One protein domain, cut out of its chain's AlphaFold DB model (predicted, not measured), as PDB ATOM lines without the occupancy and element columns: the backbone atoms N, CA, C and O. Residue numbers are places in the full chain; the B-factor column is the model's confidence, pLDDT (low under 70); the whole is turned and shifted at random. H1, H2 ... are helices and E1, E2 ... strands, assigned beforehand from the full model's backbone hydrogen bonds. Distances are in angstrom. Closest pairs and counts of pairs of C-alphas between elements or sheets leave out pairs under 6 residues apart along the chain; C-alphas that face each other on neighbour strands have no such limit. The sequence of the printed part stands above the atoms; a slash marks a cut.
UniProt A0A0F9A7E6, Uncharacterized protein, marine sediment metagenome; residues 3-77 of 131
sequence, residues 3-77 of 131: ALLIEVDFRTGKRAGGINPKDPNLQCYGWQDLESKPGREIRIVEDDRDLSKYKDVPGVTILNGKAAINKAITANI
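This is residues 3 to 77 of the 131 residues of an uncharacterized protein of marine sediment metagenome (UniProt A0A0F9A7E6). A small sheet of three antiparallel strands has a single helix, H1, laid along one of its faces, while the long loops of residues 10 to 38 and 46 to 59 wrap round the sheet and pass over parts of its other face. The printed part has 75 residues, with E1, E2, E3 and H1 in that order along the chain and the sheet in the order E2, E1, E3. The class is mixed, helices and strands, with under half of the residues in named elements. The whole is compact and rounded, with a radius of gyration of the C-alphas of 11.4 A and spans of 31 by 25 by 23 A.

E1, residues 3 to 9, begins at C-alpha 3 (-3.834, 39.738, -1.045) and is 18.9 A long. E2, residues 39 to 45, is 19.6 A long, and E3, residues 60 to 64, 13.0 A. H1, residues 66 to 76, is 15.3 A long and ends at C-alpha 76 (-11.721, 31.300, 6.027).

E1 is the inner strand. E1 and E2 are a hairpin, antiparallel at 150 degrees, with N 6 and O 41 2.9 A apart, within hydrogen-bond range. E1 and E3 are antiparallel at 162 degrees, with N 5 and O 61 at 2.9 A. H1 is on the sheet at a height of 9.2 A, two layers in all, and runs along the strands, at 2 degrees to E1 on the local plane. It is over E1 and only just over E2, on which 3 of its C-alphas fall. The closest C-alphas of E3 and H1 are those of Leu 63 and Ile 69, 5.7 A apart. In H1 every O i to N i+4 pair is within hydrogen-bond range.

The C-alphas of Glu 35 and Asp 48 are farthest apart, at 31.4 A. The links E1 to E2 and E2 to E3 are long; E3 to H1 is tight. The printed part has no cut, and no printed residue is under 70 in pLDDT.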
ATOM      1  N   ALA A   3      -3.753  41.188  -0.932       97.94
ATOM      2  CA  ALA A   3      -3.834  39.738  -1.045       97.94
ATOM      3  C   ALA A   3      -5.044  39.331  -1.888       97.94
ATOM      4  O   ALA A   3      -5.934  40.142  -2.156       97.94
ATOM      5  N   LEU A   4      -5.083  38.062  -2.271       98.19
ATOM      6  CA  LEU A   4      -6.225  37.431  -2.916       98.19
ATOM      7  C   LEU A   4      -6.727  36.299  -2.021       98.19
ATOM      8  O   LEU A   4      -5.937  35.441  -1.630       98.19
ATOM      9  N   LEU A   5      -8.026  36.287  -1.722       98.31
ATOM     10  CA  LEU A   5      -8.735  35.078  -1.301       98.31
ATOM     11  C   LEU A   5      -9.252  34.390  -2.564       98.31
ATOM     12  O   LEU A   5      -9.889  35.033  -3.398       98.31
ATOM     13  N   ILE A   6      -8.937  33.107  -2.714       98.38
ATOM     14  CA  ILE A   6      -9.106  32.365  -3.961       98.38
ATOM     15  C   ILE A   6      -9.813  31.048  -3.663       98.38
ATOM     16  O   ILE A   6      -9.385  30.298  -2.786       98.38
ATOM     17  N   GLU A   7     -10.858  30.745  -4.426       98.31
ATOM     18  CA  GLU A   7     -11.453  29.416  -4.482       98.31
ATOM     19  C   GLU A   7     -10.588  28.474  -5.325       98.31
ATOM     20  O   GLU A   7     -10.121  28.810  -6.421       98.31
ATOM     21  N   VAL A   8     -10.357  27.277  -4.796       97.19
ATOM     22  CA  VAL A   8      -9.422  26.291  -5.334       97.19
ATOM     23  C   VAL A   8     -10.088  24.929  -5.402       97.19
ATOM     24  O   VAL A   8     -10.659  24.434  -4.428       97.19
ATOM     25  N   ASP A   9      -9.929  24.271  -6.542       95.56
ATOM     26  CA  ASP A   9     -10.108  22.833  -6.641       95.56
ATOM     27  C   ASP A   9      -8.755  22.153  -6.415       95.56
ATOM     28  O   ASP A   9      -7.908  22.084  -7.307       95.56
ATOM     29  N   PHE A  10      -8.540  21.644  -5.202       93.12
ATOM     30  CA  PHE A  10      -7.293  20.968  -4.837       93.12
ATOM     31  C   PHE A  10      -7.095  19.616  -5.533       93.12
ATOM     32  O   PHE A  10      -5.968  19.131  -5.564       93.12
ATOM     33  N   ARG A  11      -8.139  19.021  -6.131       92.56
ATOM     34  CA  ARG A  11      -7.997  17.780  -6.911       92.56
ATOM     35  C   ARG A  11      -7.338  18.051  -8.256       92.56
ATOM     36  O   ARG A  11      -6.500  17.275  -8.695       92.56
ATOM     37  N   THR A  12      -7.712  19.153  -8.902       93.50
ATOM     38  CA  THR A  12      -7.182  19.526 -10.225       93.50
ATOM     39  C   THR A  12      -6.062  20.562 -10.156       93.50
ATOM     40  O   THR A  12      -5.364  20.788 -11.140       93.50
ATOM     41  N   GLY A  13      -5.896  21.226  -9.012       92.00
ATOM     42  CA  GLY A  13      -4.998  22.365  -8.843       92.00
ATOM     43  C   GLY A  13      -5.513  23.662  -9.482       92.00
ATOM     44  O   GLY A  13      -4.785  24.660  -9.488       92.00
ATOM     45  N   LYS A  14      -6.742  23.680 -10.014       95.75
ATOM     46  CA  LYS A  14      -7.331  24.870 -10.637       95.75
ATOM     47  C   LYS A  14      -7.726  25.900  -9.584       95.75
ATOM     48  O   LYS A  14      -8.230  25.567  -8.515       95.75
ATOM     49  N   ARG A  15      -7.501  27.166  -9.920       97.31
ATOM     50  CA  ARG A  15      -7.833  28.337  -9.106       97.31
ATOM     51  C   ARG A  15      -8.803  29.216  -9.865       97.31
ATOM     52  O   ARG A  15      -8.668  29.374 -11.083       97.31
ATOM     53  N   ALA A  16      -9.747  29.798  -9.138       97.56
ATOM     54  CA  ALA A  16     -10.634  30.816  -9.672       97.56
ATOM     55  C   ALA A  16      -9.838  31.953 -10.343       97.56
ATOM     56  O   ALA A  16      -8.694  32.245  -9.979       97.56
ATOM     57  N   GLY A  17     -10.415  32.543 -11.390       95.25
ATOM     58  CA  GLY A  17      -9.766  33.592 -12.184       95.25
ATOM     59  C   GLY A  17      -8.528  33.164 -12.974       95.25
ATOM     60  O   GLY A  17      -7.776  34.025 -13.423       95.25
ATOM     61  N   GLY A  18      -8.269  31.858 -13.120       95.06
ATOM     62  CA  GLY A  18      -7.087  31.361 -13.832       95.06
ATOM     63  C   GLY A  18      -5.772  31.753 -13.152       95.06
ATOM     64  O   GLY A  18      -4.743  31.871 -13.817       95.06
ATOM     65  N   ILE A  19      -5.800  31.999 -11.836       96.06
ATOM     66  CA  ILE A  19      -4.619  32.411 -11.075       96.06
ATOM     67  C   ILE A  19      -3.561  31.308 -11.131       96.06
ATOM     68  O   ILE A  19      -3.819  30.154 -10.782       96.06
ATOM     69  N   ASN A  20      -2.349  31.677 -11.549       94.56
ATOM     70  CA  ASN A  20      -1.235  30.747 -11.651       94.56
ATOM     71  C   ASN A  20      -0.739  30.346 -10.245       94.56
ATOM     72  O   ASN A  20      -0.232  31.200  -9.516       94.56
ATOM     73  N   PRO A  21      -0.800  29.056  -9.857       90.75
ATOM     74  CA  PRO A  21      -0.265  28.604  -8.573       90.75
ATOM     75  C   PRO A  21       1.235  28.814  -8.394       90.75
ATOM     76  O   PRO A  21       1.702  28.819  -7.255       90.75
ATOM     77  N   LYS A  22       1.973  28.912  -9.502       93.62
ATOM     78  CA  LYS A  22       3.432  29.027  -9.549       93.62
ATOM     79  C   LYS A  22       3.906  30.473  -9.686       93.62
ATOM     80  O   LYS A  22       5.073  30.695  -9.978       93.62
ATOM     81  N   ASP A  23       3.007  31.443  -9.542       95.69
ATOM     82  CA  ASP A  23       3.374  32.852  -9.591       95.69
ATOM     83  C   ASP A  23       4.290  33.203  -8.403       95.69
ATOM     84  O   ASP A  23       3.854  33.080  -7.253       95.69
ATOM     85  N   PRO A  24       5.549  33.616  -8.651       95.31
ATOM     86  CA  PRO A  24       6.520  33.847  -7.586       95.31
ATOM     87  C   PRO A  24       6.172  35.050  -6.703       95.31
ATOM     88  O   PRO A  24       6.651  35.110  -5.573       95.31
ATOM     89  N   ASN A  25       5.302  35.963  -7.152       96.75
ATOM     90  CA  ASN A  25       4.888  37.119  -6.351       96.75
ATOM     91  C   ASN A  25       3.487  36.926  -5.739       96.75
ATOM     92  O   ASN A  25       2.906  37.887  -5.236       96.75
ATOM     93  N   LEU A  26       2.933  35.703  -5.776       96.06
ATOM     94  CA  LEU A  26       1.707  35.321  -5.063       96.06
ATOM     95  C   LEU A  26       2.001  34.249  -4.009       96.06
ATOM     96  O   LEU A  26       1.857  33.045  -4.255       96.06
ATOM     97  N   GLN A  27       2.378  34.697  -2.813       94.94
ATOM     98  CA  GLN A  27       2.877  33.843  -1.737       94.94
ATOM     99  C   GLN A  27       1.757  33.307  -0.841       94.94
ATOM    100  O   GLN A  27       0.940  34.063  -0.320       94.94
ATOM    101  N   CYS A  28       1.737  31.989  -0.630       92.50
ATOM    102  CA  CYS A  28       0.812  31.318   0.286       92.50
ATOM    103  C   CYS A  28       1.556  30.870   1.550       92.50
ATOM    104  O   CYS A  28       2.344  29.928   1.509       92.50
ATOM    105  N   TYR A  29       1.261  31.485   2.695       90.69
ATOM    106  CA  TYR A  29       1.903  31.165   3.979       90.69
ATOM    107  C   TYR A  29       1.185  30.041   4.745       90.69
ATOM    108  O   TYR A  29       1.033  30.085   5.965       90.69
ATOM    109  N   GLY A  30       0.701  29.027   4.021       86.69
ATOM    110  CA  GLY A  30      -0.047  27.901   4.594       86.69
ATOM    111  C   GLY A  30      -1.503  28.216   4.960       86.69
ATOM    112  O   GLY A  30      -2.159  27.390   5.609       86.69
ATOM    113  N   TRP A  31      -2.017  29.375   4.534       94.81
ATOM    114  CA  TRP A  31      -3.419  29.773   4.656       94.81
ATOM    115  C   TRP A  31      -4.268  29.085   3.598       94.81
ATOM    116  O   TRP A  31      -4.576  29.652   2.550       94.81
ATOM    117  N   GLN A  32      -4.623  27.839   3.888       95.44
ATOM    118  CA  GLN A  32      -5.450  27.010   3.028       95.44
ATOM    119  C   GLN A  32      -6.513  26.294   3.855       95.44
ATOM    120  O   GLN A  32      -6.218  25.777   4.935       95.44
ATOM    121  N   ASP A  33      -7.716  26.234   3.301       95.50
ATOM    122  CA  ASP A  33      -8.805  25.371   3.732       95.50
ATOM    123  C   ASP A  33      -9.045  24.322   2.639       95.50
ATOM    124  O   ASP A  33      -9.622  24.608   1.588       95.50
ATOM    125  N   LEU A  34      -8.548  23.110   2.891       91.69
ATOM    126  CA  LEU A  34      -8.663  21.955   1.995       91.69
ATOM    127  C   LEU A  34     -10.026  21.248   2.136       91.69
ATOM    128  O   LEU A  34     -10.455  20.521   1.232       91.69
ATOM    129  N   GLU A  35     -10.700  21.467   3.266       88.19
ATOM    130  CA  GLU A  35     -11.921  20.766   3.656       88.19
ATOM    131  C   GLU A  35     -13.153  21.416   3.029       88.19
ATOM    132  O   GLU A  35     -14.050  20.714   2.556       88.19
ATOM    133  N   SER A  36     -13.163  22.751   2.937       90.75
ATOM    134  CA  SER A  36     -14.216  23.487   2.231       90.75
ATOM    135  C   SER A  36     -14.389  23.032   0.771       90.75
ATOM    136  O   SER A  36     -13.473  22.506   0.121       90.75
ATOM    137  N   LYS A  37     -15.620  23.189   0.261       92.31
ATOM    138  CA  LYS A  37     -16.004  22.919  -1.133       92.31
ATOM    139  C   LYS A  37     -16.750  24.146  -1.687       92.31
ATOM    140  O   LYS A  37     -17.876  24.381  -1.253       92.31
ATOM    141  N   PRO A  38     -16.152  24.920  -2.614       93.25
ATOM    142  CA  PRO A  38     -14.770  24.802  -3.095       93.25
ATOM    143  C   PRO A  38     -13.754  25.047  -1.972       93.25
ATOM    144  O   PRO A  38     -14.078  25.674  -0.965       93.25
ATOM    145  N   GLY A  39     -12.534  24.532  -2.152       96.75
ATOM    146  CA  GLY A  39     -11.428  24.804  -1.239       96.75
ATOM    147  C   GLY A  39     -11.043  26.280  -1.288       96.75
ATOM    148  O   GLY A  39     -11.398  26.983  -2.235       96.75
ATOM    149  N   ARG A  40     -10.302  26.771  -0.295       97.56
ATOM    150  CA  ARG A  40      -9.894  28.184  -0.242       97.56
ATOM    151  C   ARG A  40      -8.418  28.338   0.058       97.56
ATOM    152  O   ARG A  40      -7.847  27.565   0.823       97.56
ATOM    153  N   GLU A  41      -7.799  29.372  -0.495       97.44
ATOM    154  CA  GLU A  41      -6.475  29.819  -0.072       97.44
ATOM    155  C   GLU A  41      -6.351  31.340  -0.093       97.44
ATOM    156  O   GLU A  41      -7.039  32.020  -0.854       97.44
ATOM    157  N   ILE A  42      -5.459  31.872   0.744       98.00
ATOM    158  CA  ILE A  42      -5.107  33.293   0.746       98.00
ATOM    159  C   ILE A  42      -3.657  33.440   0.299       98.00
ATOM    160  O   ILE A  42      -2.763  32.812   0.868       98.00
ATOM    161  N   ARG A  43      -3.422  34.294  -0.702       97.88
ATOM    162  CA  ARG A  43      -2.083  34.610  -1.215       97.88
ATOM    163  C   ARG A  43      -1.764  36.094  -1.105       97.88
ATOM    164  O   ARG A  43      -2.548  36.909  -1.590       97.88
ATOM    165  N   ILE A  44      -0.624  36.438  -0.509       97.44
ATOM    166  CA  ILE A  44      -0.106  37.813  -0.490       97.44
ATOM    167  C   ILE A  44       0.453  38.160  -1.863       97.44
ATOM    168  O   ILE A  44       1.106  37.335  -2.498       97.44
ATOM    169  N   VAL A  45       0.174  39.383  -2.304       97.56
ATOM    170  CA  VAL A  45       0.752  39.975  -3.507       97.56
ATOM    171  C   VAL A  45       2.011  40.729  -3.085       97.56
ATOM    172  O   VAL A  45       1.912  41.721  -2.360       97.56
ATOM    173  N   GLU A  46       3.173  40.227  -3.500       96.69
ATOM    174  CA  GLU A  46       4.502  40.740  -3.117       96.69
ATOM    175  C   GLU A  46       5.024  41.847  -4.055       96.69
ATOM    176  O   GLU A  46       6.093  42.405  -3.832       96.69
ATOM    177  N   ASP A  47       4.270  42.182  -5.101       95.88
ATOM    178  CA  ASP A  47       4.558  43.277  -6.029       95.88
ATOM    179  C   ASP A  47       3.410  44.308  -6.068       95.88
ATOM    180  O   ASP A  47       2.433  44.242  -5.314       95.88
ATOM    181  N   ASP A  48       3.542  45.319  -6.922       94.81
ATOM    182  CA  ASP A  48       2.596  46.425  -7.070       94.81
ATOM    183  C   ASP A  48       1.572  46.211  -8.197       94.81
ATOM    184  O   ASP A  48       0.842  47.143  -8.549       94.81
ATOM    185  N   ARG A  49       1.467  44.982  -8.727       95.06
ATOM    186  CA  ARG A  49       0.639  44.668  -9.897       95.06
ATOM    187  C   ARG A  49      -0.808  45.140  -9.749       95.06
ATOM    188  O   ARG A  49      -1.405  45.134  -8.661       95.06
ATOM    189  N   ASP A  50      -1.415  45.452 -10.888       94.88
ATOM    190  CA  ASP A  50      -2.844  45.709 -10.942       94.88
ATOM    191  C   ASP A  50      -3.645  44.400 -10.815       94.88
ATOM    192  O   ASP A  50      -3.407  43.404 -11.507       94.88
ATOM    193  N   LEU A  51      -4.609  44.416  -9.898       96.31
ATOM    194  CA  LEU A  51      -5.511  43.305  -9.611       96.31
ATOM    195  C   LEU A  51      -6.909  43.543 -10.192       96.31
ATOM    196  O   LEU A  51      -7.781  42.704  -9.993       96.31
ATOM    197  N   SER A  52      -7.134  44.649 -10.912       95.44
ATOM    198  CA  SER A  52      -8.419  44.994 -11.534       95.44
ATOM    199  C   SER A  52      -8.986  43.866 -12.402       95.44
ATOM    200  O   SER A  52     -10.190  43.633 -12.389       95.44
ATOM    201  N   LYS A  53      -8.119  43.082 -13.057       94.94
ATOM    202  CA  LYS A  53      -8.492  41.885 -13.832       94.94
ATOM    203  C   LYS A  53      -9.190  40.784 -13.023       94.94
ATOM    204  O   LYS A  53      -9.790  39.893 -13.610       94.94
ATOM    205  N   TYR A  54      -9.078  40.814 -11.694       96.62
ATOM    206  CA  TYR A  54      -9.744  39.887 -10.776       96.62
ATOM    207  C   TYR A  54     -10.967  40.495 -10.091       96.62
ATOM    208  O   TYR A  54     -11.605  39.833  -9.271       96.62
ATOM    209  N   LYS A  55     -11.295  41.754 -10.392       95.50
ATOM    210  CA  LYS A  55     -12.497  42.391  -9.875       95.50
ATOM    211  C   LYS A  55     -13.720  41.656 -10.424       95.50
ATOM    212  O   LYS A  55     -13.772  41.351 -11.611       95.50
ATOM    213  N   ASP A  56     -14.667  41.353  -9.542       95.62
ATOM    214  CA  ASP A  56     -15.933  40.680  -9.864       95.62
ATOM    215  C   ASP A  56     -15.776  39.277 -10.487       95.62
ATOM    216  O   ASP A  56     -16.744  38.687 -10.963       95.62
ATOM    217  N   VAL A  57     -14.569  38.701 -10.444       97.81
ATOM    218  CA  VAL A  57     -14.324  37.324 -10.877       97.81
ATOM    219  C   VAL A  57     -14.879  36.364  -9.820       97.81
ATOM    220  O   VAL A  57     -14.420  36.401  -8.673       97.81
ATOM    221  N   PRO A  58     -15.819  35.466 -10.174       97.69
ATOM    222  CA  PRO A  58     -16.360  34.490  -9.233       97.69
ATOM    223  C   PRO A  58     -15.255  33.658  -8.576       97.69
ATOM    224  O   PRO A  58     -14.343  33.182  -9.253       97.69
ATOM    225  N   GLY A  59     -15.337  33.505  -7.254       97.19
ATOM    226  CA  GLY A  59     -14.353  32.773  -6.458       97.19
ATOM    227  C   GLY A  59     -13.034  33.516  -6.208       97.19
ATOM    228  O   GLY A  59     -12.105  32.922  -5.665       97.19
ATOM    229  N   VAL A  60     -12.923  34.799  -6.571       98.31
ATOM    230  CA  VAL A  60     -11.768  35.642  -6.227       98.31
ATOM    231  C   VAL A  60     -12.225  36.871  -5.448       98.31
ATOM    232  O   VAL A  60     -13.181  37.546  -5.809       98.31
ATOM    233  N   THR A  61     -11.535  37.184  -4.356       98.44
ATOM    234  CA  THR A  61     -11.760  38.408  -3.578       98.44
ATOM    235  C   THR A  61     -10.443  39.140  -3.365       98.44
ATOM    236  O   THR A  61      -9.479  38.572  -2.850       98.44
ATOM    237  N   ILE A  62     -10.414  40.420  -3.738       98.38
ATOM    238  CA  ILE A  62      -9.264  41.302  -3.528       98.38
ATOM    239  C   ILE A  62      -9.304  41.841  -2.097       98.38
ATOM    240  O   ILE A  62     -10.275  42.471  -1.680       98.38
ATOM    241  N   LEU A  63      -8.228  41.617  -1.351       98.12
ATOM    242  CA  LEU A  63      -8.078  42.038   0.036       98.12
ATOM    243  C   LEU A  63      -7.093  43.204   0.104       98.12
ATOM    244  O   LEU A  63      -5.902  43.043  -0.169       98.12
ATOM    245  N   ASN A  64      -7.588  44.382   0.480       97.12
ATOM    246  CA  ASN A  64      -6.788  45.602   0.546       97.12
ATOM    247  C   ASN A  64      -6.426  45.936   1.997       97.12
ATOM    248  O   ASN A  64      -7.287  46.277   2.805       97.12
ATOM    249  N   GLY A  65      -5.131  45.869   2.313       97.06
ATOM    250  CA  GLY A  65      -4.597  46.211   3.628       97.06
ATOM    251  C   GLY A  65      -4.649  45.072   4.651       97.06
ATOM    252  O   GLY A  65      -5.437  44.133   4.563       97.06
ATOM    253  N   LYS A  66      -3.789  45.187   5.667       97.12
ATOM    254  CA  LYS A  66      -3.571  44.175   6.715       97.12
ATOM    255  C   LYS A  66      -4.852  43.774   7.456       97.12
ATOM    256  O   LYS A  66      -5.075  42.594   7.697       97.12
ATOM    257  N   ALA A  67      -5.723  44.735   7.768       97.94
ATOM    258  CA  ALA A  67      -6.978  44.462   8.470       97.94
ATOM    259  C   ALA A  67      -7.918  43.545   7.665       97.94
ATOM    260  O   ALA A  67      -8.461  42.587   8.214       97.94
ATOM    261  N   ALA A  68      -8.071  43.798   6.359       98.19
ATOM    262  CA  ALA A  68      -8.893  42.963   5.484       98.19
ATOM    263  C   ALA A  68      -8.310  41.550   5.350       98.19
ATOM    264  O   ALA A  68      -9.051  40.570   5.398       98.19
ATOM    265  N   ILE A  69      -6.981  41.447   5.246       98.12
ATOM    266  CA  ILE A  69      -6.274  40.168   5.151       98.12
ATOM    267  C   ILE A  69      -6.464  39.350   6.431       98.12
ATOM    268  O   ILE A  69      -6.892  38.204   6.361       98.12
ATOM    269  N   ASN A  70      -6.241  39.947   7.603       97.75
ATOM    270  CA  ASN A  70      -6.416  39.255   8.880       97.75
ATOM    271  C   ASN A  70      -7.859  38.812   9.108       97.75
ATOM    272  O   ASN A  70      -8.089  37.677   9.520       97.75
ATOM    273  N   LYS A  71      -8.835  39.660   8.763       98.06
ATOM    274  CA  LYS A  71     -10.252  39.285   8.808       98.06
ATOM    275  C   LYS A  71     -10.538  38.082   7.906       98.06
ATOM    276  O   LYS A  71     -11.239  37.164   8.326       98.06
ATOM    277  N   ALA A  72      -9.985  38.064   6.694       97.75
ATOM    278  CA  ALA A  72     -10.149  36.947   5.771       97.75
ATOM    279  C   ALA A  72      -9.485  35.664   6.290       97.75
ATOM    280  O   ALA A  72     -10.103  34.604   6.198       97.75
ATOM    281  N   ILE A  73      -8.285  35.756   6.877       97.44
ATOM    282  CA  ILE A  73      -7.586  34.616   7.486       97.44
ATOM    283  C   ILE A  73      -8.447  34.007   8.594       97.44
ATOM    284  O   ILE A  73      -8.737  32.816   8.549       97.44
ATOM    285  N   THR A  74      -8.908  34.816   9.550       96.25
ATOM    286  CA  THR A  74      -9.744  34.335  10.660       96.25
ATOM    287  C   THR A  74     -11.056  33.716  10.181       96.25
ATOM    288  O   THR A  74     -11.506  32.731  10.756       96.25
ATOM    289  N   ALA A  75     -11.674  34.280   9.140       96.31
ATOM    290  CA  ALA A  75     -12.971  33.820   8.654       96.31
ATOM    291  C   ALA A  75     -12.902  32.559   7.777       96.31
ATOM    292  O   ALA A  75     -13.881  31.823   7.713       96.31
ATOM    293  N   ASN A  76     -11.786  32.324   7.078       96.12
ATOM    294  CA  ASN A  76     -11.721  31.300   6.027       96.12
ATOM    295  C   ASN A  76     -10.677  30.215   6.268       96.12
ATOM    296  O   ASN A  76     -10.728  29.196   5.592       96.12
ATOM    297  N   ILE A  77      -9.712  30.423   7.164       95.38
ATOM    298  CA  ILE A  77      -8.618  29.473   7.367       95.38
ATOM    299  C   ILE A  77      -8.829  28.753   8.699       95.38
ATOM    300  O   ILE A  77      -8.708  29.383   9.754       95.38
TER     301      ILE A  77